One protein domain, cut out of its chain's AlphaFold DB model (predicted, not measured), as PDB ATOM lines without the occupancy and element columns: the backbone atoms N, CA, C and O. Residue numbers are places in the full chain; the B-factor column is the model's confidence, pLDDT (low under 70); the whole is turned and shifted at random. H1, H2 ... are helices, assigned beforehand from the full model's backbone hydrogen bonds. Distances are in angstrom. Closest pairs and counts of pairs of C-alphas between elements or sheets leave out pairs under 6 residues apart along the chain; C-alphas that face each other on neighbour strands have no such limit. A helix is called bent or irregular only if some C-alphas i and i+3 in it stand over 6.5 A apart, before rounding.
ATOM      1  N   LEU A 293       4.103 -52.857 -39.367       84.69
ATOM      2  CA  LEU A 293       4.686 -52.663 -38.039       84.69
ATOM      3  C   LEU A 293       6.057 -53.320 -37.868       84.69
ATOM      4  O   LEU A 293       6.826 -52.874 -37.027       84.69
ATOM      5  N   GLU A 294       6.408 -54.356 -38.628       84.69
ATOM      6  CA  GLU A 294       7.684 -55.066 -38.462       84.69
ATOM      7  C   GLU A 294       8.923 -54.154 -38.614       84.69
ATOM      8  O   GLU A 294       9.815 -54.224 -37.763       84.69
ATOM      9  N   PRO A 295       9.008 -53.243 -39.609       81.25
ATOM     10  CA  PRO A 295      10.091 -52.259 -39.665       81.25
ATOM     11  C   PRO A 295      10.155 -51.388 -38.403       81.25
ATOM     12  O   PRO A 295      11.238 -51.151 -37.865       81.25
ATOM     13  N   LEU A 296       8.995 -50.971 -37.889       81.50
ATOM     14  CA  LEU A 296       8.880 -50.175 -36.669       81.50
ATOM     15  C   LEU A 296       9.318 -50.961 -35.430       81.50
ATOM     16  O   LEU A 296      10.032 -50.426 -34.585       81.50
ATOM     17  N   LEU A 297       8.952 -52.241 -35.342       85.12
ATOM     18  CA  LEU A 297       9.365 -53.155 -34.280       85.12
ATOM     19  C   LEU A 297      10.876 -53.359 -34.272       85.12
ATOM     20  O   LEU A 297      11.485 -53.374 -33.204       85.12
ATOM     21  N   ARG A 298      11.500 -53.500 -35.445       83.31
ATOM     22  CA  ARG A 298      12.959 -53.631 -35.546       83.31
ATOM     23  C   ARG A 298      13.674 -52.366 -35.118       83.31
ATOM     24  O   ARG A 298      14.624 -52.468 -34.347       83.31
ATOM     25  N   LEU A 299      13.193 -51.204 -35.560       80.94
ATOM     26  CA  LEU A 299      13.704 -49.916 -35.100       80.94
ATOM     27  C   LEU A 299      13.559 -49.804 -33.576       80.94
ATOM     28  O   LEU A 299      14.539 -49.560 -32.880       80.94
ATOM     29  N   ALA A 300      12.372 -50.078 -33.038       82.19
ATOM     30  CA  ALA A 300      12.102 -50.003 -31.605       82.19
ATOM     31  C   ALA A 300      12.979 -50.962 -30.774       82.19
ATOM     32  O   ALA A 300      13.511 -50.581 -29.731       82.19
ATOM     33  N   ARG A 301      13.194 -52.197 -31.250       84.50
ATOM     34  CA  ARG A 301      14.070 -53.182 -30.592       84.50
ATOM     35  C   ARG A 301      15.544 -52.795 -30.676       84.50
ATOM     36  O   ARG A 301      16.270 -52.976 -29.698       84.50
ATOM     37  N   ASN A 302      15.978 -52.263 -31.818       81.50
ATOM     38  CA  ASN A 302      17.364 -51.908 -32.084       81.50
ATOM     39  C   ASN A 302      17.515 -50.436 -32.524       81.50
ATOM     40  O   ASN A 302      17.728 -50.158 -33.708       81.50
ATOM     41  N   PRO A 303      17.459 -49.482 -31.579       66.75
ATOM     42  CA  PRO A 303      17.619 -48.067 -31.898       66.75
ATOM     43  C   PRO A 303      19.013 -47.703 -32.430       66.75
ATOM     44  O   PRO A 303      19.154 -46.654 -33.053       66.75
ATOM     45  N   GLU A 304      20.025 -48.562 -32.249       66.12
ATOM     46  CA  GLU A 304      21.372 -48.380 -32.820       66.12
ATOM     47  C   GLU A 304      21.361 -48.519 -34.351       66.12
ATOM     48  O   GLU A 304      22.138 -47.873 -35.049       66.12
ATOM     49  N   GLY A 305      20.418 -49.295 -34.899       61.88
ATOM     50  CA  GLY A 305      20.263 -49.493 -36.341       61.88
ATOM     51  C   GLY A 305      19.815 -48.247 -37.113       61.88
ATOM     52  O   GLY A 305      19.808 -48.270 -38.342       61.88
ATOM     53  N   ARG A 306      19.459 -47.146 -36.434       62.44
ATOM     54  CA  ARG A 306      18.985 -45.911 -37.079       62.44
ATOM     55  C   ARG A 306      20.002 -45.328 -38.061       62.44
ATOM     56  O   ARG A 306      19.600 -44.900 -39.138       62.44
ATOM     57  N   GLU A 307      21.295 -45.371 -37.738       58.12
ATOM     58  CA  GLU A 307      22.345 -44.891 -38.649       58.12
ATOM     59  C   GLU A 307      22.374 -45.693 -39.957       58.12
ATOM     60  O   GLU A 307      22.615 -45.125 -41.017       58.12
ATOM     61  N   TYR A 308      22.050 -46.989 -39.912       53.38
ATOM     62  CA  TYR A 308      21.960 -47.835 -41.101       53.38
ATOM     63  C   TYR A 308      20.740 -47.485 -41.972       53.38
ATOM     64  O   TYR A 308      20.840 -47.449 -43.200       53.38
ATOM     65  N   TYR A 309      19.595 -47.168 -41.356       53.22
ATOM     66  CA  TYR A 309      18.389 -46.725 -42.070       53.22
ATOM     67  C   TYR A 309      18.550 -45.319 -42.672       53.22
ATOM     68  O   TYR A 309      18.215 -45.096 -43.833       53.22
ATOM     69  N   GLU A 310      19.145 -44.379 -41.935       58.22
ATOM     70  CA  GLU A 310      19.427 -43.037 -42.460       58.22
ATOM     71  C   GLU A 310      20.505 -43.073 -43.563       58.22
ATOM     72  O   GLU A 310      20.380 -42.373 -44.569       58.22
ATOM     73  N   ALA A 311      21.524 -43.936 -43.440       50.59
ATOM     74  CA  ALA A 311      22.564 -44.116 -44.457       50.59
ATOM     75  C   ALA A 311      22.074 -44.827 -45.731       50.59
ATOM     76  O   ALA A 311      22.641 -44.609 -46.801       50.59
ATOM     77  N   SER A 312      21.011 -45.634 -45.652       47.47
ATOM     78  CA  SER A 312      20.378 -46.264 -46.823       47.47
ATOM     79  C   SER A 312      19.471 -45.308 -47.615       47.47
ATOM     80  O   SER A 312      18.804 -45.727 -48.557       47.47
ATOM     81  N   GLY A 313      19.470 -44.012 -47.282       43.34
ATOM     82  CA  GLY A 313      18.670 -43.000 -47.974       43.34
ATOM     83  C   GLY A 313      17.198 -42.994 -47.560       43.34
ATOM     84  O   GLY A 313      16.411 -42.242 -48.130       43.34
ATOM     85  N   ILE A 314      16.829 -43.779 -46.542       48.19
ATOM     86  CA  ILE A 314      15.519 -43.728 -45.887       48.19
ATOM     87  C   ILE A 314      15.595 -42.597 -44.852       48.19
ATOM     88  O   ILE A 314      15.738 -42.809 -43.648       48.19
ATOM     89  N   THR A 315      15.619 -41.351 -45.325       39.47
ATOM     90  CA  THR A 315      15.743 -40.182 -44.447       39.47
ATOM     91  C   THR A 315      14.442 -39.953 -43.689       39.47
ATOM     92  O   THR A 315      13.493 -39.441 -44.272       39.47
ATOM     93  N   THR A 316      14.446 -40.261 -42.387       39.94
ATOM     94  CA  THR A 316      13.407 -39.968 -41.374       39.94
ATOM     95  C   THR A 316      11.978 -40.472 -41.675       39.94
ATOM     96  O   THR A 316      11.448 -40.233 -42.755       39.94
ATOM     97  N   PRO A 317      11.248 -41.053 -40.700       41.00
ATOM     98  CA  PRO A 317       9.861 -41.506 -40.906       41.00
ATOM     99  C   PRO A 317       8.849 -40.391 -41.252       41.00
ATOM    100  O   PRO A 317       7.677 -40.672 -41.464       41.00
ATOM    101  N   SER A 318       9.256 -39.116 -41.306       36.56
ATOM    102  CA  SER A 318       8.366 -37.996 -41.637       36.56
ATOM    103  C   SER A 318       8.058 -37.851 -43.133       36.56
ATOM    104  O   SER A 318       7.194 -37.054 -43.490       36.56
ATOM    105  N   ALA A 319       8.694 -38.641 -44.001       35.75
ATOM    106  CA  ALA A 319       8.292 -38.821 -45.394       35.75
ATOM    107  C   ALA A 319       7.572 -40.172 -45.548       35.75
ATOM    108  O   ALA A 319       8.060 -41.080 -46.208       35.75
ATOM    109  N   SER A 320       6.456 -40.297 -44.825       37.47
ATOM    110  CA  SER A 320       5.368 -41.262 -45.002       37.47
ATOM    111  C   SER A 320       5.736 -42.579 -45.700       37.47
ATOM    112  O   SER A 320       5.589 -42.731 -46.908       37.47
ATOM    113  N   VAL A 321       6.071 -43.607 -44.923       43.34
ATOM    114  CA  VAL A 321       6.047 -44.993 -45.428       43.34
ATOM    115  C   VAL A 321       4.615 -45.380 -45.864       43.34
ATOM    116  O   VAL A 321       4.435 -46.219 -46.741       43.34
ATOM    117  N   VAL A 322       3.600 -44.659 -45.368       39.62
ATOM    118  CA  VAL A 322       2.194 -44.737 -45.806       39.62
ATOM    119  C   VAL A 322       1.836 -43.831 -47.015       39.62
ATOM    120  O   VAL A 322       0.750 -43.987 -47.566       39.62
ATOM    121  N   ALA A 323       2.692 -42.904 -47.489       34.41
ATOM    122  CA  ALA A 323       2.330 -42.011 -48.615       34.41
ATOM    123  C   ALA A 323       3.445 -41.606 -49.606       34.41
ATOM    124  O   ALA A 323       3.114 -41.127 -50.690       34.41
ATOM    125  N   VAL A 324       4.732 -41.850 -49.352       38.31
ATOM    126  CA  VAL A 324       5.747 -41.853 -50.412       38.31
ATOM    127  C   VAL A 324       5.714 -43.224 -51.068       38.31
ATOM    128  O   VAL A 324       6.560 -44.094 -50.871       38.31
ATOM    129  N   GLN A 325       4.691 -43.393 -51.902       44.53
ATOM    130  CA  GLN A 325       4.800 -44.217 -53.088       44.53
ATOM    131  C   GLN A 325       6.057 -43.761 -53.831       44.53
ATOM    132  O   GLN A 325       6.033 -42.785 -54.579       44.53
ATOM    133  N   TYR A 326       7.176 -44.456 -53.638       47.00
ATOM    134  CA  TYR A 326       8.319 -44.352 -54.535       47.00
ATOM    135  C   TYR A 326       7.981 -45.051 -55.852       47.00
ATOM    136  O   TYR A 326       8.641 -45.993 -56.286       47.00
ATOM    137  N   ALA A 327       6.900 -44.602 -56.486       47.62
ATOM    138  CA  ALA A 327       6.603 -44.886 -57.862       47.62
ATOM    139  C   ALA A 327       7.836 -44.459 -58.646       47.62
ATOM    140  O   ALA A 327       8.212 -43.284 -58.653       47.62
ATOM    141  N   CYS A 328       8.523 -45.422 -59.256       52.91
ATOM    142  CA  CYS A 328       9.632 -45.078 -60.120       52.91
ATOM    143  C   CYS A 328       9.140 -44.024 -61.128       52.91
ATOM    144  O   CYS A 328       8.149 -44.276 -61.815       52.91
ATOM    145  N   PRO A 329       9.821 -42.875 -61.265       52.22
ATOM    146  CA  PRO A 329       9.328 -41.763 -62.081       52.22
ATOM    147  C   PRO A 329       9.197 -42.126 -63.566       52.22
ATOM    148  O   PRO A 329       8.572 -41.404 -64.333       52.22
ATOM    149  N   ARG A 330       9.777 -43.259 -63.975       58.00
ATOM    150  CA  ARG A 330       9.659 -43.799 -65.324       58.00
ATOM    151  C   ARG A 330       8.467 -44.739 -65.511       58.00
ATOM    152  O   ARG A 330       7.892 -44.749 -66.590       58.00
ATOM    153  N   CYS A 331       8.131 -45.569 -64.523       60.88
ATOM    154  CA  CYS A 331       7.172 -46.668 -64.711       60.88
ATOM    155  C   CYS A 331       6.044 -46.728 -63.673       60.88
ATOM    156  O   CYS A 331       5.225 -47.640 -63.726       60.88
ATOM    157  N   GLY A 332       6.010 -45.805 -62.713       51.97
ATOM    158  CA  GLY A 332       4.960 -45.722 -61.700       51.97
ATOM    159  C   GLY A 332       5.028 -46.789 -60.599       51.97
ATOM    160  O   GLY A 332       4.199 -46.789 -59.697       51.97
ATOM    161  N   PHE A 333       5.988 -47.720 -60.646       48.84
ATOM    162  CA  PHE A 333       5.977 -48.907 -59.787       48.84
ATOM    163  C   PHE A 333       6.692 -48.670 -58.451       48.84
ATOM    164  O   PHE A 333       7.873 -48.320 -58.446       48.84
ATOM    165  N   CYS A 334       5.987 -48.889 -57.337       49.06
ATOM    166  CA  CYS A 334       6.449 -48.527 -55.989       49.06
ATOM    167  C   CYS A 334       7.468 -49.505 -55.379       49.06
ATOM    168  O   CYS A 334       8.247 -49.129 -54.513       49.06
ATOM    169  N   PHE A 335       7.493 -50.761 -55.842       41.97
ATOM    170  CA  PHE A 335       8.178 -51.863 -55.141       41.97
ATOM    171  C   PHE A 335       9.601 -52.137 -55.576       41.97
ATOM    172  O   PHE A 335      10.337 -52.851 -54.903       41.97
ATOM    173  N   ALA A 336       9.991 -51.592 -56.718       44.19
ATOM    174  CA  ALA A 336      11.317 -51.836 -57.243       44.19
ATOM    175  C   ALA A 336      12.260 -50.663 -56.992       44.19
ATOM    176  O   ALA A 336      13.395 -50.694 -57.450       44.19
ATOM    177  N   TRP A 337      11.800 -49.616 -56.312       41.81
ATOM    178  CA  TRP A 337      12.609 -48.450 -56.021       41.81
ATOM    179  C   TRP A 337      13.329 -48.620 -54.690       41.81
ATOM    180  O   TRP A 337      12.736 -48.474 -53.629       41.81
ATOM    181  N   ASN A 338      14.630 -48.891 -54.739       51.41
ATOM    182  CA  ASN A 338      15.479 -48.937 -53.542       51.41
ATOM    183  C   ASN A 338      16.058 -47.553 -53.169       51.41
ATOM    184  O   ASN A 338      17.056 -47.474 -52.460       51.41
ATOM    185  N   GLY A 339      15.510 -46.468 -53.730       49.22
ATOM    186  CA  GLY A 339      16.041 -45.109 -53.591       49.22
ATOM    187  C   GLY A 339      17.065 -44.698 -54.661       49.22
ATOM    188  O   GLY A 339      17.261 -43.505 -54.878       49.22
ATOM    189  N   THR A 340      17.688 -45.644 -55.376       49.56
ATOM    190  CA  THR A 340      18.779 -45.358 -56.336       49.56
ATOM    191  C   THR A 340      18.612 -46.016 -57.700       49.56
ATOM    192  O   THR A 340      19.051 -45.452 -58.704       49.56
ATOM    193  N   THR A 341      17.972 -47.177 -57.759       46.72
ATOM    194  CA  THR A 341      17.647 -47.923 -58.970       46.72
ATOM    195  C   THR A 341      16.241 -48.496 -58.873       46.72
ATOM    196  O   THR A 341      15.787 -48.941 -57.821       46.72
ATOM    197  N   CYS A 342      15.537 -48.484 -59.998       55.03
ATOM    198  CA  CYS A 342      14.285 -49.181 -60.178       55.03
ATOM    199  C   CYS A 342      14.585 -50.602 -60.661       55.03
ATOM    200  O   CYS A 342      14.907 -50.788 -61.830       55.03
ATOM    201  N   GLY A 343      14.416 -51.611 -59.814       51.25
ATOM    202  CA  GLY A 343      14.452 -53.022 -60.212       51.25
ATOM    203  C   GLY A 343      13.348 -53.423 -61.207       51.25
ATOM    204  O   GLY A 343      13.384 -54.524 -61.733       51.25
ATOM    205  N   HIS A 344      12.375 -52.541 -61.490       55.44
ATOM    206  CA  HIS A 344      11.285 -52.796 -62.436       55.44
ATOM    207  C   HIS A 344      11.634 -52.345 -63.863       55.44
ATOM    208  O   HIS A 344      11.358 -53.074 -64.809       55.44
ATOM    209  N   CYS A 345      12.272 -51.182 -64.040       63.22
ATOM    210  CA  CYS A 345      12.614 -50.649 -65.370       63.22
ATOM    211  C   CYS A 345      14.103 -50.301 -65.563       63.22
ATOM    212  O   CYS A 345      14.472 -49.679 -66.561       63.22
ATOM    213  N   GLY A 346      14.958 -50.640 -64.594       58.84
ATOM    214  CA  GLY A 346      16.396 -50.352 -64.597       58.84
ATOM    215  C   GLY A 346      16.764 -48.874 -64.411       58.84
ATOM    216  O   GLY A 346      17.939 -48.525 -64.484       58.84
ATOM    217  N   PHE A 347      15.792 -47.981 -64.196       55.59
ATOM    218  CA  PHE A 347      16.032 -46.540 -64.056       55.59
ATOM    219  C   PHE A 347      16.888 -46.232 -62.820       55.59
ATOM    220  O   PHE A 347      16.495 -46.609 -61.723       55.59
ATOM    221  N   SER A 348      18.022 -45.540 -62.974       59.50
ATOM    222  CA  SER A 348      18.920 -45.166 -61.870       59.50
ATOM    223  C   SER A 348      19.021 -43.650 -61.685       59.50
ATOM    224  O   SER A 348      19.251 -42.931 -62.654       59.50
ATOM    225  N   VAL A 349      18.945 -43.167 -60.439       51.09
ATOM    226  CA  VAL A 349      19.175 -41.749 -60.074       51.09
ATOM    227  C   VAL A 349      20.662 -41.378 -60.131       51.09
ATOM    228  O   VAL A 349      21.013 -40.201 -60.220       51.09
ATOM    229  N   ALA A 350      21.563 -42.369 -60.128       49.34
ATOM    230  CA  ALA A 350      23.009 -42.168 -60.004       49.34
ATOM    231  C   ALA A 350      23.648 -41.357 -61.152       49.34
ATOM    232  O   ALA A 350      24.787 -40.911 -61.023       49.34
ATOM    233  N   ALA A 368      26.048 -46.919 -24.759       47.31
ATOM    234  CA  ALA A 368      26.594 -47.942 -23.872       47.31
ATOM    235  C   ALA A 368      25.664 -48.011 -22.645       47.31
ATOM    236  O   ALA A 368      25.703 -47.111 -21.817       47.31
ATOM    237  N   GLN A 369      24.750 -48.995 -22.610       55.28
ATOM    238  CA  GLN A 369      23.957 -49.486 -21.455       55.28
ATOM    239  C   GLN A 369      23.443 -48.478 -20.394       55.28
ATOM    240  O   GLN A 369      23.287 -48.824 -19.226       55.28
ATOM    241  N   GLY A 370      23.150 -47.235 -20.770       70.81
ATOM    242  CA  GLY A 370      22.675 -46.202 -19.851       70.81
ATOM    243  C   GLY A 370      21.201 -45.879 -20.051       70.81
ATOM    244  O   GLY A 370      20.709 -45.874 -21.183       70.81
ATOM    245  N   LYS A 371      20.517 -45.544 -18.954       82.00
ATOM    246  CA  LYS A 371      19.260 -44.796 -19.013       82.00
ATOM    247  C   LYS A 371      19.505 -43.473 -19.773       82.00
ATOM    248  O   LYS A 371      20.561 -42.855 -19.614       82.00
ATOM    249  N   VAL A 372      18.574 -43.064 -20.629       81.44
ATOM    250  CA  VAL A 372      18.656 -41.861 -21.475       81.44
ATOM    251  C   VAL A 372      17.610 -40.825 -21.060       81.44
ATOM    252  O   VAL A 372      16.564 -41.212 -20.534       81.44
ATOM    253  N   PRO A 373      17.845 -39.530 -21.357       85.62
ATOM    254  CA  PRO A 373      16.834 -38.503 -21.166       85.62
ATOM    255  C   PRO A 373      15.565 -38.782 -21.977       85.62
ATOM    256  O   PRO A 373      15.652 -39.198 -23.142       85.62
ATOM    257  N   TRP A 374      14.393 -38.492 -21.411       88.06
ATOM    258  CA  TRP A 374      13.111 -38.735 -22.083       88.06
ATOM    259  C   TRP A 374      12.987 -38.013 -23.434       88.06
ATOM    260  O   TRP A 374      12.374 -38.556 -24.344       88.06
ATOM    261  N   GLN A 375      13.607 -36.842 -23.628       89.19
ATOM    262  CA  GLN A 375      13.569 -36.118 -24.909       89.19
ATOM    263  C   GLN A 375      14.274 -36.899 -26.021       89.19
ATOM    264  O   GLN A 375      13.804 -36.947 -27.158       89.19
ATOM    265  N   SER A 376      15.403 -37.528 -25.688       85.06
ATOM    266  CA  SER A 376      16.143 -38.368 -26.626       85.06
ATOM    267  C   SER A 376      15.318 -39.601 -26.987       85.06
ATOM    268  O   SER A 376      15.236 -39.958 -28.161       85.06
ATOM    269  N   PHE A 377      14.649 -40.207 -26.001       86.00
ATOM    270  CA  PHE A 377      13.721 -41.314 -26.231       86.00
ATOM    271  C   PHE A 377      12.526 -40.886 -27.103       86.00
ATOM    272  O   PHE A 377      12.228 -41.551 -28.093       86.00
ATOM    273  N   ALA A 378      11.898 -39.746 -26.801       87.31
ATOM    274  CA  ALA A 378      10.777 -39.174 -27.546       87.31
ATOM    275  C   ALA A 378      11.125 -38.926 -29.015       87.31
ATOM    276  O   ALA A 378      10.424 -39.390 -29.910       87.31
ATOM    277  N   SER A 379      12.285 -38.316 -29.279       84.94
ATOM    278  CA  SER A 379      12.768 -38.064 -30.645       84.94
ATOM    279  C   SER A 379      12.928 -39.331 -31.501       84.94
ATOM    280  O   SER A 379      12.985 -39.247 -32.730       84.94
ATOM    281  N   PHE A 380      13.022 -40.497 -30.858       84.12
ATOM    282  CA  PHE A 380      13.130 -41.795 -31.505       84.12
ATOM    283  C   PHE A 380      11.776 -42.517 -31.603       84.12
ATOM    284  O   PHE A 380      11.431 -43.023 -32.669       84.12
ATOM    285  N   TYR A 381      11.006 -42.562 -30.512       86.75
ATOM    286  CA  TYR A 381       9.770 -43.347 -30.421       86.75
ATOM    287  C   TYR A 381       8.516 -42.617 -30.915       86.75
ATOM    288  O   TYR A 381       7.620 -43.274 -31.443       86.75
ATOM    289  N   ASP A 382       8.428 -41.289 -30.806       87.75
ATOM    290  CA  ASP A 382       7.243 -40.552 -31.268       87.75
ATOM    291  C   ASP A 382       6.962 -40.723 -32.770       87.75
ATOM    292  O   ASP A 382       5.790 -40.904 -33.127       87.75
ATOM    293  N   PRO A 383       7.974 -40.726 -33.665       87.12
ATOM    294  CA  PRO A 383       7.760 -41.057 -35.071       87.12
ATOM    295  C   PRO A 383       7.208 -42.473 -35.267       87.12
ATOM    296  O   PRO A 383       6.278 -42.655 -36.045       87.12
ATOM    297  N   ILE A 384       7.722 -43.458 -34.519       88.00
ATOM    298  CA  ILE A 384       7.259 -44.854 -34.576       88.00
ATOM    299  C   ILE A 384       5.786 -44.955 -34.161       88.00
ATOM    300  O   ILE A 384       4.984 -45.584 -34.849       88.00
ATOM    301  N   MET A 385       5.421 -44.297 -33.061       90.31
ATOM    302  CA  MET A 385       4.043 -44.251 -32.571       90.31
ATOM    303  C   MET A 385       3.102 -43.577 -33.570       90.31
ATOM    304  O   MET A 385       1.998 -44.059 -33.813       90.31
ATOM    305  N   THR A 386       3.552 -42.484 -34.183       88.81
ATOM    306  CA  THR A 386       2.775 -41.764 -35.198       88.81
ATOM    307  C   THR A 386       2.543 -42.631 -36.433       88.81
ATOM    308  O   THR A 386       1.425 -42.675 -36.940       88.81
ATOM    309  N   GLU A 387       3.557 -43.371 -36.886       86.12
ATOM    310  CA  GLU A 387       3.410 -44.308 -38.001       86.12
ATOM    311  C   GLU A 387       2.423 -45.432 -37.661       86.12
ATOM    312  O   GLU A 387       1.530 -45.719 -38.452       86.12
ATOM    313  N   ALA A 388       2.496 -46.012 -36.460       88.56
ATOM    314  CA  ALA A 388       1.552 -47.044 -36.027       88.56
ATOM    315  C   ALA A 388       0.093 -46.542 -36.000       88.56
ATOM    316  O   ALA A 388      -0.818 -47.238 -36.453       88.56
ATOM    317  N   GLU A 389      -0.138 -45.311 -35.536       89.44
ATOM    318  CA  GLU A 389      -1.453 -44.662 -35.609       89.44
ATOM    319  C   GLU A 389      -1.907 -44.431 -37.063       89.44
ATOM    320  O   GLU A 389      -3.096 -44.559 -37.375       89.44
ATOM    321  N   MET A 390      -0.981 -44.105 -37.972       86.31
ATOM    322  CA  MET A 390      -1.282 -43.978 -39.400       86.31
ATOM    323  C   MET A 390      -1.627 -45.323 -40.036       86.31
ATOM    324  O   MET A 390      -2.573 -45.365 -40.817       86.31
ATOM    325  N   VAL A 391      -0.953 -46.415 -39.662       86.69
ATOM    326  CA  VAL A 391      -1.299 -47.778 -40.099       86.69
ATOM    327  C   VAL A 391      -2.725 -48.124 -39.679       86.69
ATOM    328  O   VAL A 391      -3.513 -48.580 -40.503       86.69
ATOM    329  N   PHE A 392      -3.110 -47.828 -38.435       87.75
ATOM    330  CA  PHE A 392      -4.489 -48.032 -37.984       87.75
ATOM    331  C   PHE A 392      -5.501 -47.243 -38.838       87.75
ATOM    332  O   PHE A 392      -6.481 -47.806 -39.327       87.75
ATOM    333  N   ARG A 393      -5.237 -45.954 -39.093       86.75
ATOM    334  CA  ARG A 393      -6.103 -45.116 -39.948       86.75
ATOM    335  C   ARG A 393      -6.122 -45.569 -41.406       86.75
ATOM    336  O   ARG A 393      -7.141 -45.393 -42.066       86.75
ATOM    337  N   PHE A 394      -5.017 -46.105 -41.913       85.31
ATOM    338  CA  PHE A 394      -4.903 -46.659 -43.258       85.31
ATOM    339  C   PHE A 394      -5.832 -47.866 -43.421       85.31
ATOM    340  O   PHE A 394      -6.660 -47.879 -44.333       85.31
ATOM    341  N   LEU A 395      -5.774 -48.818 -42.484       86.19
ATOM    342  CA  LEU A 395      -6.645 -49.998 -42.467       86.19
ATOM    343  C   LEU A 395      -8.132 -49.611 -42.386       86.19
ATOM    344  O   LEU A 395      -8.958 -50.166 -43.106       86.19
ATOM    345  N   GLU A 396      -8.474 -48.632 -41.545       88.12
ATOM    346  CA  GLU A 396      -9.862 -48.190 -41.363       88.12
ATOM    347  C   GLU A 396     -10.377 -47.375 -42.561       88.12
ATOM    348  O   GLU A 396     -11.426 -47.678 -43.123       88.12
ATOM    349  N   ARG A 397      -9.658 -46.320 -42.966       87.81
ATOM    350  CA  ARG A 397     -10.174 -45.321 -43.917       87.81
ATOM    351  C   ARG A 397      -9.853 -45.618 -45.369       87.81
ATOM    352  O   ARG A 397     -10.681 -45.321 -46.221       87.81
ATOM    353  N   GLN A 398      -8.647 -46.108 -45.660       80.56
ATOM    354  CA  GLN A 398      -8.230 -46.348 -47.044       80.56
ATOM    355  C   GLN A 398      -8.634 -47.740 -47.506       80.56
ATOM    356  O   GLN A 398      -9.104 -47.900 -48.625       80.56
ATOM    357  N   LEU A 399      -8.489 -48.741 -46.640       81.31
ATOM    358  CA  LEU A 399      -8.868 -50.109 -46.975       81.31
ATOM    359  C   LEU A 399     -10.343 -50.425 -46.669       81.31
ATOM    360  O   LEU A 399     -10.858 -51.440 -47.126       81.31
ATOM    361  N   GLY A 400     -11.039 -49.553 -45.928       85.19
ATOM    362  CA  GLY A 400     -12.464 -49.713 -45.622       85.19
ATOM    363  C   GLY A 400     -12.765 -50.918 -44.727       85.19
ATOM    364  O   GLY A 400     -13.866 -51.466 -44.778       85.19
ATOM    365  N   ILE A 401     -11.788 -51.365 -43.932       86.81
ATOM    366  CA  ILE A 401     -11.945 -52.540 -43.079       86.81
ATOM    367  C   ILE A 401     -12.732 -52.155 -41.827       86.81
ATOM    368  O   ILE A 401     -12.472 -51.131 -41.192       86.81
ATOM    369  N   ARG A 402     -13.700 -52.997 -41.445       90.94
ATOM    370  CA  ARG A 402     -14.530 -52.761 -40.258       90.94
ATOM    371  C   ARG A 402     -13.676 -52.715 -38.985       90.94
ATOM    372  O   ARG A 402     -12.791 -53.546 -38.777       90.94
ATOM    373  N   LYS A 403     -13.967 -51.751 -38.107       88.19
ATOM    374  CA  LYS A 403     -13.184 -51.481 -36.890       88.19
ATOM    375  C   LYS A 403     -13.125 -52.674 -35.931       88.19
ATOM    376  O   LYS A 403     -12.088 -52.898 -35.316       88.19
ATOM    377  N   ASP A 404     -14.200 -53.453 -35.825       88.75
ATOM    378  CA  ASP A 404     -14.269 -54.669 -35.005       88.75
ATOM    379  C   ASP A 404     -13.293 -55.761 -35.465       88.75
ATOM    380  O   ASP A 404     -12.743 -56.472 -34.626       88.75
ATOM    381  N   LEU A 405     -13.008 -55.851 -36.768       88.25
ATOM    382  CA  LEU A 405     -12.015 -56.780 -37.317       88.25
ATOM    383  C   LEU A 405     -10.587 -56.270 -37.093       88.25
ATOM    384  O   LEU A 405      -9.695 -57.050 -36.767       88.25
ATOM    385  N   ILE A 406     -10.369 -54.954 -37.197       87.19
ATOM    386  CA  ILE A 406      -9.061 -54.342 -36.914       87.19
ATOM    387  C   ILE A 406      -8.668 -54.535 -35.443       87.19
ATOM    388  O   ILE A 406      -7.500 -54.781 -35.151       87.19
ATOM    389  N   LEU A 407      -9.633 -54.501 -34.517       84.56
ATOM    390  CA  LEU A 407      -9.396 -54.798 -33.098       84.56
ATOM    391  C   LEU A 407      -8.822 -56.205 -32.860       84.56
ATOM    392  O   LEU A 407      -8.147 -56.413 -31.856       84.56
ATOM    393  N   GLN A 408      -9.033 -57.147 -33.784       82.50
ATOM    394  CA  GLN A 408      -8.487 -58.506 -33.709       82.50
ATOM    395  C   GLN A 408      -7.074 -58.625 -34.306       82.50
ATOM    396  O   GLN A 408      -6.456 -59.686 -34.220       82.50
ATOM    397  N   ALA A 409      -6.547 -57.566 -34.927       70.88
ATOM    398  CA  ALA A 409      -5.228 -57.573 -35.557       70.88
ATOM    399  C   ALA A 409      -4.054 -57.409 -34.579       70.88
ATOM    400  O   ALA A 409      -2.918 -57.644 -34.978       70.88
ATOM    401  N   GLU A 410      -4.351 -57.047 -33.325       81.69
ATOM    402  CA  GLU A 410      -3.464 -57.081 -32.152       81.69
ATOM    403  C   GLU A 410      -2.101 -56.381 -32.350       81.69
ATOM    404  O   GLU A 410      -1.084 -56.993 -32.674       81.69
ATOM    405  N   PHE A 411      -2.035 -55.079 -32.045       90.69
ATOM    406  CA  PHE A 411      -0.790 -54.280 -32.018       90.69
ATOM    407  C   PHE A 411       0.098 -54.588 -30.791       90.69
ATOM    408  O   PHE A 411       0.999 -53.822 -30.435       90.69
ATOM    409  N   ASP A 412      -0.144 -55.721 -30.136       91.44
ATOM    410  CA  ASP A 412       0.422 -56.104 -28.848       91.44
ATOM    411  C   ASP A 412       1.945 -56.130 -28.876       91.44
ATOM    412  O   ASP A 412       2.583 -55.539 -28.010       91.44
ATOM    413  N   ALA A 413       2.545 -56.726 -29.911       89.44
ATOM    414  CA  ALA A 413       3.998 -56.806 -30.033       89.44
ATOM    415  C   ALA A 413       4.664 -55.419 -30.043       89.44
ATOM    416  O   ALA A 413       5.743 -55.245 -29.473       89.44
ATOM    417  N   LEU A 414       4.029 -54.422 -30.672       91.00
ATOM    418  CA  LEU A 414       4.533 -53.047 -30.676       91.00
ATOM    419  C   LEU A 414       4.387 -52.427 -29.294       91.00
ATOM    420  O   LEU A 414       5.355 -51.867 -28.778       91.00
ATOM    421  N   ALA A 415       3.211 -52.570 -28.684       93.38
ATOM    422  CA  ALA A 415       2.960 -52.065 -27.344       93.38
ATOM    423  C   ALA A 415       3.937 -52.643 -26.316       93.38
ATOM    424  O   ALA A 415       4.471 -51.894 -25.502       93.38
ATOM    425  N   GLU A 416       4.252 -53.936 -26.392       94.12
ATOM    426  CA  GLU A 416       5.232 -54.569 -25.512       94.12
ATOM    427  C   GLU A 416       6.640 -54.016 -25.691       94.12
ATOM    428  O   GLU A 416       7.316 -53.737 -24.699       94.12
ATOM    429  N   VAL A 417       7.090 -53.840 -26.936       92.00
ATOM    430  CA  VAL A 417       8.428 -53.306 -27.212       92.00
ATOM    431  C   VAL A 417       8.537 -51.860 -26.734       92.00
ATOM    432  O   VAL A 417       9.517 -51.517 -26.071       92.00
ATOM    433  N   VAL A 418       7.536 -51.021 -27.016       91.81
ATOM    434  CA  VAL A 418       7.535 -49.611 -26.595       91.81
ATOM    435  C   VAL A 418       7.453 -49.501 -25.071       91.81
ATOM    436  O   VAL A 418       8.267 -48.796 -24.475       91.81
ATOM    437  N   LEU A 419       6.550 -50.241 -24.422       93.94
ATOM    438  CA  LEU A 419       6.410 -50.246 -22.962       93.94
ATOM    439  C   LEU A 419       7.671 -50.783 -22.265       93.94
ATOM    440  O   LEU A 419       8.118 -50.226 -21.262       93.94
ATOM    441  N   GLY A 420       8.281 -51.840 -22.805       91.69
ATOM    442  CA  GLY A 420       9.572 -52.343 -22.336       91.69
ATOM    443  C   GLY A 420      10.686 -51.304 -22.497       91.69
ATOM    444  O   GLY A 420      11.503 -51.127 -21.594       91.69
ATOM    445  N   GLY A 421      10.684 -50.566 -23.611       88.12
ATOM    446  CA  GLY A 421      11.576 -49.433 -23.850       88.12
ATOM    447  C   GLY A 421      11.413 -48.324 -22.809       88.12
ATOM    448  O   GLY A 421      12.414 -47.902 -22.231       88.12
ATOM    449  N   LEU A 422      10.177 -47.901 -22.528       89.00
ATOM    450  CA  LEU A 422       9.858 -46.878 -21.522       89.00
ATOM    451  C   LEU A 422      10.359 -47.272 -20.128       89.00
ATOM    452  O   LEU A 422      10.992 -46.469 -19.448       89.00
ATOM    453  N   ASN A 423      10.105 -48.515 -19.713       87.38
ATOM    454  CA  ASN A 423      10.469 -48.999 -18.379       87.38
ATOM    455  C   ASN A 423      11.984 -49.154 -18.192       87.38
ATOM    456  O   ASN A 423      12.498 -48.876 -17.113       87.38
ATOM    457  N   ASN A 424      12.694 -49.601 -19.230       85.56
ATOM    458  CA  ASN A 424      14.102 -49.983 -19.101       85.56
ATOM    459  C   ASN A 424      15.079 -48.863 -19.472       85.56
ATOM    460  O   ASN A 424      16.240 -48.919 -19.071       85.56
ATOM    461  N   ARG A 425      14.659 -47.886 -20.289       81.81
ATOM    462  CA  ARG A 425      15.582 -46.911 -20.890       81.81
ATOM    463  C   ARG A 425      15.408 -45.487 -20.392       81.81
ATOM    464  O   ARG A 425      16.348 -44.720 -20.550       81.81
ATOM    465  N   ILE A 426      14.267 -45.113 -19.820       81.06
ATOM    466  CA  ILE A 426      14.082 -43.758 -19.287       81.06
ATOM    467  C   ILE A 426      14.681 -43.680 -17.880       81.06
ATOM    468  O   ILE A 426      14.456 -44.557 -17.042       81.06
ATOM    469  N   ASP A 427      15.468 -42.635 -17.616       79.12
ATOM    470  CA  ASP A 427      16.034 -42.414 -16.287       79.12
ATOM    471  C   ASP A 427      15.031 -41.740 -15.351       79.12
ATOM    472  O   ASP A 427      15.091 -40.537 -15.154       79.12
ATOM    473  N   TYR A 428      14.139 -42.501 -14.723       79.56
ATOM    474  CA  TYR A 428      13.197 -41.927 -13.751       79.56
ATOM    475  C   TYR A 428      13.856 -41.329 -12.494       79.56
ATOM    476  O   TYR A 428      13.197 -40.582 -11.777       79.56
ATOM    477  N   ASP A 429      15.125 -41.648 -12.211       74.38
ATOM    478  CA  ASP A 429      15.811 -41.148 -11.013       74.38
ATOM    479  C   ASP A 429      16.434 -39.768 -11.268       74.38
ATOM    480  O   ASP A 429      16.492 -38.929 -10.369       74.38
ATOM    481  N   LYS A 430      16.904 -39.525 -12.502       66.88
ATOM    482  CA  LYS A 430      17.495 -38.240 -12.916       66.88
ATOM    483  C   LYS A 430      16.511 -37.334 -13.638       66.88
ATOM    484  O   LYS A 430      16.581 -36.114 -13.476       66.88
ATOM    485  N   ASP A 431      15.618 -37.906 -14.437       58.91
ATOM    486  CA  ASP A 431      14.588 -37.150 -15.122       58.91
ATOM    487  C   ASP A 431      13.380 -36.975 -14.207       58.91
ATOM    488  O   ASP A 431      12.719 -37.913 -13.770       58.91
ATOM    489  N   THR A 432      13.111 -35.702 -13.947       80.75
ATOM    490  CA  THR A 432      12.000 -35.172 -13.162       80.75
ATOM    491  C   THR A 432      10.618 -35.638 -13.670       80.75
ATOM    492  O   THR A 432      10.471 -36.336 -14.672       80.75
ATOM    493  N   GLN A 433       9.559 -35.166 -13.010       89.12
ATOM    494  CA  GLN A 433       8.142 -35.346 -13.373       89.12
ATOM    495  C   GLN A 433       7.783 -35.333 -14.884       89.12
ATOM    496  O   GLN A 433       6.888 -36.091 -15.262       89.12
ATOM    497  N   PRO A 434       8.433 -34.548 -15.772       91.75
ATOM    498  CA  PRO A 434       8.218 -34.623 -17.218       91.75
ATOM    499  C   PRO A 434       8.443 -36.011 -17.836       91.75
ATOM    500  O   PRO A 434       7.690 -36.388 -18.727       91.75
ATOM    501  N   ALA A 435       9.414 -36.803 -17.371       91.69
ATOM    502  CA  ALA A 435       9.627 -38.154 -17.903       91.69
ATOM    503  C   ALA A 435       8.462 -39.096 -17.570       91.69
ATOM    504  O   ALA A 435       8.012 -39.860 -18.424       91.69
ATOM    505  N   ILE A 436       7.921 -38.993 -16.353       93.12
ATOM    506  CA  ILE A 436       6.735 -39.754 -15.939       93.12
ATOM    507  C   ILE A 436       5.510 -39.307 -16.750       93.12
ATOM    508  O   ILE A 436       4.761 -40.145 -17.245       93.12
ATOM    509  N   LEU A 437       5.337 -37.996 -16.968       95.00
ATOM    510  CA  LEU A 437       4.272 -37.481 -17.835       95.00
ATOM    511  C   LEU A 437       4.420 -37.979 -19.283       95.00
ATOM    512  O   LEU A 437       3.429 -38.371 -19.892       95.00
ATOM    513  N   TYR A 438       5.640 -38.021 -19.821       94.94
ATOM    514  CA  TYR A 438       5.907 -38.596 -21.140       94.94
ATOM    515  C   TYR A 438       5.525 -40.085 -21.209       94.94
ATOM    516  O   TYR A 438       4.888 -40.510 -22.179       94.94
ATOM    517  N   SER A 439       5.854 -40.871 -20.177       94.50
ATOM    518  CA  SER A 439       5.446 -42.281 -20.082       94.50
ATOM    519  C   SER A 439       3.921 -42.433 -20.071       94.50
ATOM    520  O   SER A 439       3.376 -43.238 -20.830       94.50
ATOM    521  N   LEU A 440       3.214 -41.599 -19.299       95.44
ATOM    522  CA  LEU A 440       1.746 -41.570 -19.262       95.44
ATOM    523  C   LEU A 440       1.144 -41.238 -20.631       95.44
ATOM    524  O   LEU A 440       0.242 -41.942 -21.085       95.44
ATOM    525  N   ILE A 441       1.663 -40.211 -21.315       95.25
ATOM    526  CA  ILE A 441       1.226 -39.829 -22.668       95.25
ATOM    527  C   ILE A 441       1.451 -40.985 -23.646       95.25
ATOM    528  O   ILE A 441       0.541 -41.356 -24.384       95.25
ATOM    529  N   THR A 442       2.640 -41.589 -23.639       94.56
ATOM    530  CA  THR A 442       2.984 -42.684 -24.558       94.56
ATOM    531  C   THR A 442       2.125 -43.921 -24.299       94.56
ATOM    532  O   THR A 442       1.594 -44.513 -25.237       94.56
ATOM    533  N   THR A 443       1.921 -44.281 -23.032       95.50
ATOM    534  CA  THR A 443       1.053 -45.395 -22.623       95.50
ATOM    535  C   THR A 443      -0.387 -45.149 -23.061       95.50
ATOM    536  O   THR A 443      -1.017 -46.030 -23.642       95.50
ATOM    537  N   ARG A 444      -0.897 -43.926 -22.884       94.94
ATOM    538  CA  ARG A 444      -2.235 -43.547 -23.350       94.94
ATOM    539  C   ARG A 444      -2.361 -43.637 -24.868       94.94
ATOM    540  O   ARG A 444      -3.363 -44.157 -25.345       94.94
ATOM    541  N   ARG A 445      -1.347 -43.194 -25.621       94.06
ATOM    542  CA  ARG A 445      -1.298 -43.358 -27.086       94.06
ATOM    543  C   ARG A 445      -1.331 -44.832 -27.480       94.06
ATOM    544  O   ARG A 445      -2.127 -45.197 -28.339       94.06
ATOM    545  N   LEU A 446      -0.552 -45.690 -26.817       94.19
ATOM    546  CA  LEU A 446      -0.604 -47.140 -27.036       94.19
ATOM    547  C   LEU A 446      -2.010 -47.702 -26.797       94.19
ATOM    548  O   LEU A 446      -2.494 -48.465 -27.622       94.19
ATOM    549  N   MET A 447      -2.702 -47.275 -25.737       93.81
ATOM    550  CA  MET A 447      -4.077 -47.709 -25.449       93.81
ATOM    551  C   MET A 447      -5.106 -47.286 -26.513       93.81
ATOM    552  O   MET A 447      -6.211 -47.822 -26.520       93.81
ATOM    553  N   THR A 448      -4.777 -46.346 -27.409       91.75
ATOM    554  CA  THR A 448      -5.644 -46.002 -28.554       91.75
ATOM    555  C   THR A 448      -5.506 -46.967 -29.731       91.75
ATOM    556  O   THR A 448      -6.358 -46.965 -30.623       91.75
ATOM    557  N   LEU A 449      -4.452 -47.789 -29.743       91.88
ATOM    558  CA  LEU A 449      -4.231 -48.810 -30.761       91.88
ATOM    559  C   LEU A 449      -5.146 -50.024 -30.512       91.88
ATOM    560  O   LEU A 449      -5.566 -50.277 -29.380       91.88
ATOM    561  N   PRO A 450      -5.460 -50.802 -31.560       90.81
ATOM    562  CA  PRO A 450      -6.219 -52.041 -31.428       90.81
ATOM    563  C   PRO A 450      -5.363 -53.113 -30.735       90.81
ATOM    564  O   PRO A 450      -4.536 -53.781 -31.357       90.81
ATOM    565  N   LEU A 451      -5.545 -53.240 -29.424       90.56
ATOM    566  CA  LEU A 451      -4.788 -54.139 -28.553       90.56
ATOM    567  C   LEU A 451      -5.677 -55.234 -27.972       90.56
ATOM    568  O   LEU A 451      -6.865 -55.001 -27.729       90.56
ATOM    569  N   SER A 452      -5.089 -56.392 -27.667       89.81
ATOM    570  CA  SER A 452      -5.788 -57.447 -26.935       89.81
ATOM    571  C   SER A 452      -6.190 -56.974 -25.534       89.81
ATOM    572  O   SER A 452      -5.578 -56.080 -24.943       89.81
ATOM    573  N   ARG A 453      -7.206 -57.619 -24.947       90.69
ATOM    574  CA  ARG A 453      -7.647 -57.312 -23.572       90.69
ATOM    575  C   ARG A 453      -6.516 -57.467 -22.550       90.69
ATOM    576  O   ARG A 453      -6.423 -56.672 -21.618       90.69
ATOM    577  N   ALA A 454      -5.650 -58.465 -22.736       92.69
ATOM    578  CA  ALA A 454      -4.507 -58.697 -21.859       92.69
ATOM    579  C   ALA A 454      -3.509 -57.531 -21.926       92.69
ATOM    580  O   ALA A 454      -3.059 -57.038 -20.889       92.69
ATOM    581  N   MET A 455      -3.212 -57.043 -23.136       94.50
ATOM    582  CA  MET A 455      -2.314 -55.907 -23.327       94.50
ATOM    583  C   MET A 455      -2.915 -54.592 -22.825       94.50
ATOM    584  O   MET A 455      -2.219 -53.813 -22.176       94.50
ATOM    585  N   GLN A 456      -4.212 -54.364 -23.049       94.44
ATOM    586  CA  GLN A 456      -4.924 -53.200 -22.512       94.44
ATOM    587  C   GLN A 456      -4.842 -53.147 -20.984       94.44
ATOM    588  O   GLN A 456      -4.498 -52.109 -20.428       94.44
ATOM    589  N   HIS A 457      -5.082 -54.273 -20.305       95.44
ATOM    590  CA  HIS A 457      -4.972 -54.357 -18.848       95.44
ATOM    591  C   HIS A 457      -3.534 -54.109 -18.359       95.44
ATOM    592  O   HIS A 457      -3.321 -53.387 -17.387       95.44
ATOM    593  N   LYS A 458      -2.526 -54.653 -19.056       96.19
ATOM    594  CA  LYS A 458      -1.105 -54.410 -18.751       96.19
ATOM    595  C   LYS A 458      -0.729 -52.927 -18.888       96.19
ATOM    596  O   LYS A 458      -0.014 -52.402 -18.036       96.19
ATOM    597  N   LEU A 459      -1.215 -52.248 -19.930       96.12
ATOM    598  CA  LEU A 459      -1.002 -50.808 -20.122       96.12
ATOM    599  C   LEU A 459      -1.748 -49.968 -19.088       96.12
ATOM    600  O   LEU A 459      -1.175 -49.007 -18.588       96.12
ATOM    601  N   ASP A 460      -2.974 -50.341 -18.720       96.12
ATOM    602  CA  ASP A 460      -3.725 -49.653 -17.668       96.12
ATOM    603  C   ASP A 460      -2.993 -49.737 -16.319       96.12
ATOM    604  O   ASP A 460      -2.775 -48.725 -15.657       96.12
ATOM    605  N   GLN A 461      -2.470 -50.911 -15.955       96.12
ATOM    606  CA  GLN A 461      -1.638 -51.060 -14.757       96.12
ATOM    607  C   GLN A 461      -0.376 -50.185 -14.795       96.12
ATOM    608  O   GLN A 461      -0.024 -49.572 -13.783       96.12
ATOM    609  N   ALA A 462       0.303 -50.118 -15.947       95.06
ATOM    610  CA  ALA A 462       1.463 -49.248 -16.129       95.06
ATOM    611  C   ALA A 462       1.078 -47.766 -15.990       95.06
ATOM    612  O   ALA A 462       1.739 -47.032 -15.256       95.06
ATOM    613  N   TYR A 463      -0.038 -47.356 -16.598       95.38
ATOM    614  CA  TYR A 463      -0.586 -46.006 -16.494       95.38
ATOM    615  C   TYR A 463      -0.902 -45.640 -15.037       95.38
ATOM    616  O   TYR A 463      -0.438 -44.616 -14.542       95.38
ATOM    617  N   GLN A 464      -1.608 -46.500 -14.299       94.50
ATOM    618  CA  GLN A 464      -1.951 -46.260 -12.890       94.50
ATOM    619  C   GLN A 464      -0.725 -46.238 -11.969       94.50
ATOM    620  O   GLN A 464      -0.696 -45.530 -10.958       94.50
ATOM    621  N   ARG A 465       0.306 -47.032 -12.273       93.56
ATOM    622  CA  ARG A 465       1.580 -46.985 -11.545       93.56
ATOM    623  C   ARG A 465       2.280 -45.647 -11.776       93.56
ATOM    624  O   ARG A 465       2.658 -45.002 -10.803       93.56
ATOM    625  N   ASP A 466       2.402 -45.214 -13.023       93.50
ATOM    626  CA  ASP A 466       3.092 -43.972 -13.369       93.50
ATOM    627  C   ASP A 466       2.310 -42.738 -12.877       93.50
ATOM    628  O   ASP A 466       2.908 -41.773 -12.405       93.50
ATOM    629  N   LEU A 467       0.972 -42.794 -12.861       93.69
ATOM    630  CA  LEU A 467       0.110 -41.749 -12.300       93.69
ATOM    631  C   LEU A 467       0.349 -41.579 -10.792       93.69
ATOM    632  O   LEU A 467       0.518 -40.457 -10.305       93.69
ATOM    633  N   ARG A 468       0.436 -42.700 -10.061       91.94
ATOM    634  CA  ARG A 468       0.812 -42.712  -8.640       91.94
ATOM    635  C   ARG A 468       2.241 -42.231  -8.425       91.94
ATOM    636  O   ARG A 468       2.483 -41.516  -7.463       91.94
ATOM    637  N   SER A 469       3.181 -42.548  -9.311       91.00
ATOM    638  CA  SER A 469       4.542 -42.000  -9.228       91.00
ATOM    639  C   SER A 469       4.569 -40.480  -9.440       91.00
ATOM    640  O   SER A 469       5.325 -39.785  -8.764       91.00
ATOM    641  N   LEU A 470       3.730 -39.945 -10.337       92.44
ATOM    642  CA  LEU A 470       3.698 -38.517 -10.664       92.44
ATOM    643  C   LEU A 470       3.127 -37.654  -9.528       92.44
ATOM    644  O   LEU A 470       3.685 -36.596  -9.224       92.44
ATOM    645  N   TYR A 471       2.027 -38.095  -8.907       92.56
ATOM    646  CA  TYR A 471       1.282 -37.305  -7.914       92.56
ATOM    647  C   TYR A 471       1.322 -37.874  -6.487       92.56
ATOM    648  O   TYR A 471       0.942 -37.186  -5.535       92.56
ATOM    649  N   GLY A 472       1.854 -39.084  -6.304       89.00
ATOM    650  CA  GLY A 472       1.998 -39.779  -5.026       89.00
ATOM    651  C   GLY A 472       0.662 -40.090  -4.351       89.00
ATOM    652  O   GLY A 472      -0.157 -40.831  -4.878       89.00
TER     653      GLY A 472
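This is residues 293 to 350 and 368 to 472 of the 898 residues of an uncharacterized protein of Phycisphaerales bacterium (UniProt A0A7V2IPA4). Five helices lie side by side in a flat slab, with H1, H5 and H7 in one layer and H3 and H6 in the other. Short H4 sits at one end, between H3 and H5, while H2 and the looped arm of residues 312 to 350, which has no named element, extend the slab beyond H1. H3, H5, H6 and H7 form an up-and-down bundle, each helix running against the one before it. The printed part has 163 residues with seven named helices, H1 to H7 in chain order, and no named strand; its class is all helix. It is only just loose, close to compact, with a radius of gyration of the C-alphas of 18.5 A and spans of 62 by 42 by 19 A.

H1, residues 293 to 301, begins at C-alpha 293 (4.686, -52.663, -38.039). H2 is residues 303 to 311; it is irregular, but only just, with C-alphas 304 and 307 6.9 A apart. After the cut comes H3, residues 374 to 398, 33.7 A long from C-alpha 374 (13.111, -38.735, -22.083), with a kink of 38 degrees near residue 381. H4 is residues 403 to 409. H5, residues 412 to 425, is 19.4 A long, and H6, residues 433 to 447, 21.2 A. H7, residues 453 to 471, measures 26.9 A and ends at C-alpha 471 (1.282, -37.305, -7.914).

H6 and H7 are a helical hairpin and touch at a shallow tilt of 18 degrees, opposite ways; their closest C-alphas, Leu 440 and Tyr 463, are 5.7 A apart. H5 and H6, also a hairpin, only just touch, with 3 pairs of C-alphas within 8 A; the closest, Ala 415 and Leu 446, are 6.1 A apart. H3 touches H6 with residues 374 to 385 alone, closest at the C-alphas of Trp 374 and Ala 435, 5.5 A. H1 touches H5, closest at Leu 297 and Leu 414, whose C-alphas are 6.0 A apart. H1 also touches H3, where the closest C-alphas, Leu 296 and Ile 384, are 5.9 A apart. H4 touches H3 at a steep tilt of 55 degrees, with C-alphas of Glu 396 and Lys 403 closest at 6.5 A. H2 is close to H1 but not clearly touching, at a steep tilt of 61 degrees. In H1, H5, H6 and H7 every O i to N i+4 pair is within hydrogen-bond range; in H2 3 of 5 are, in H3 18 of 21, and in H4 1 of 3, beside 3 of 4 O i to N i+3 pairs.

The farthest C-alphas, Cys 345 and Gly 472, are 62.2 A apart. Residues 351 to 367 are not printed, and C-alphas 350 and 368 are 36.8 A apart across this cut. Of the links printed whole, none is long. The mean pLDDT of the printed part is 76.3; residues 303 to 350, 368 to 369 and 430 to 431 are under 70.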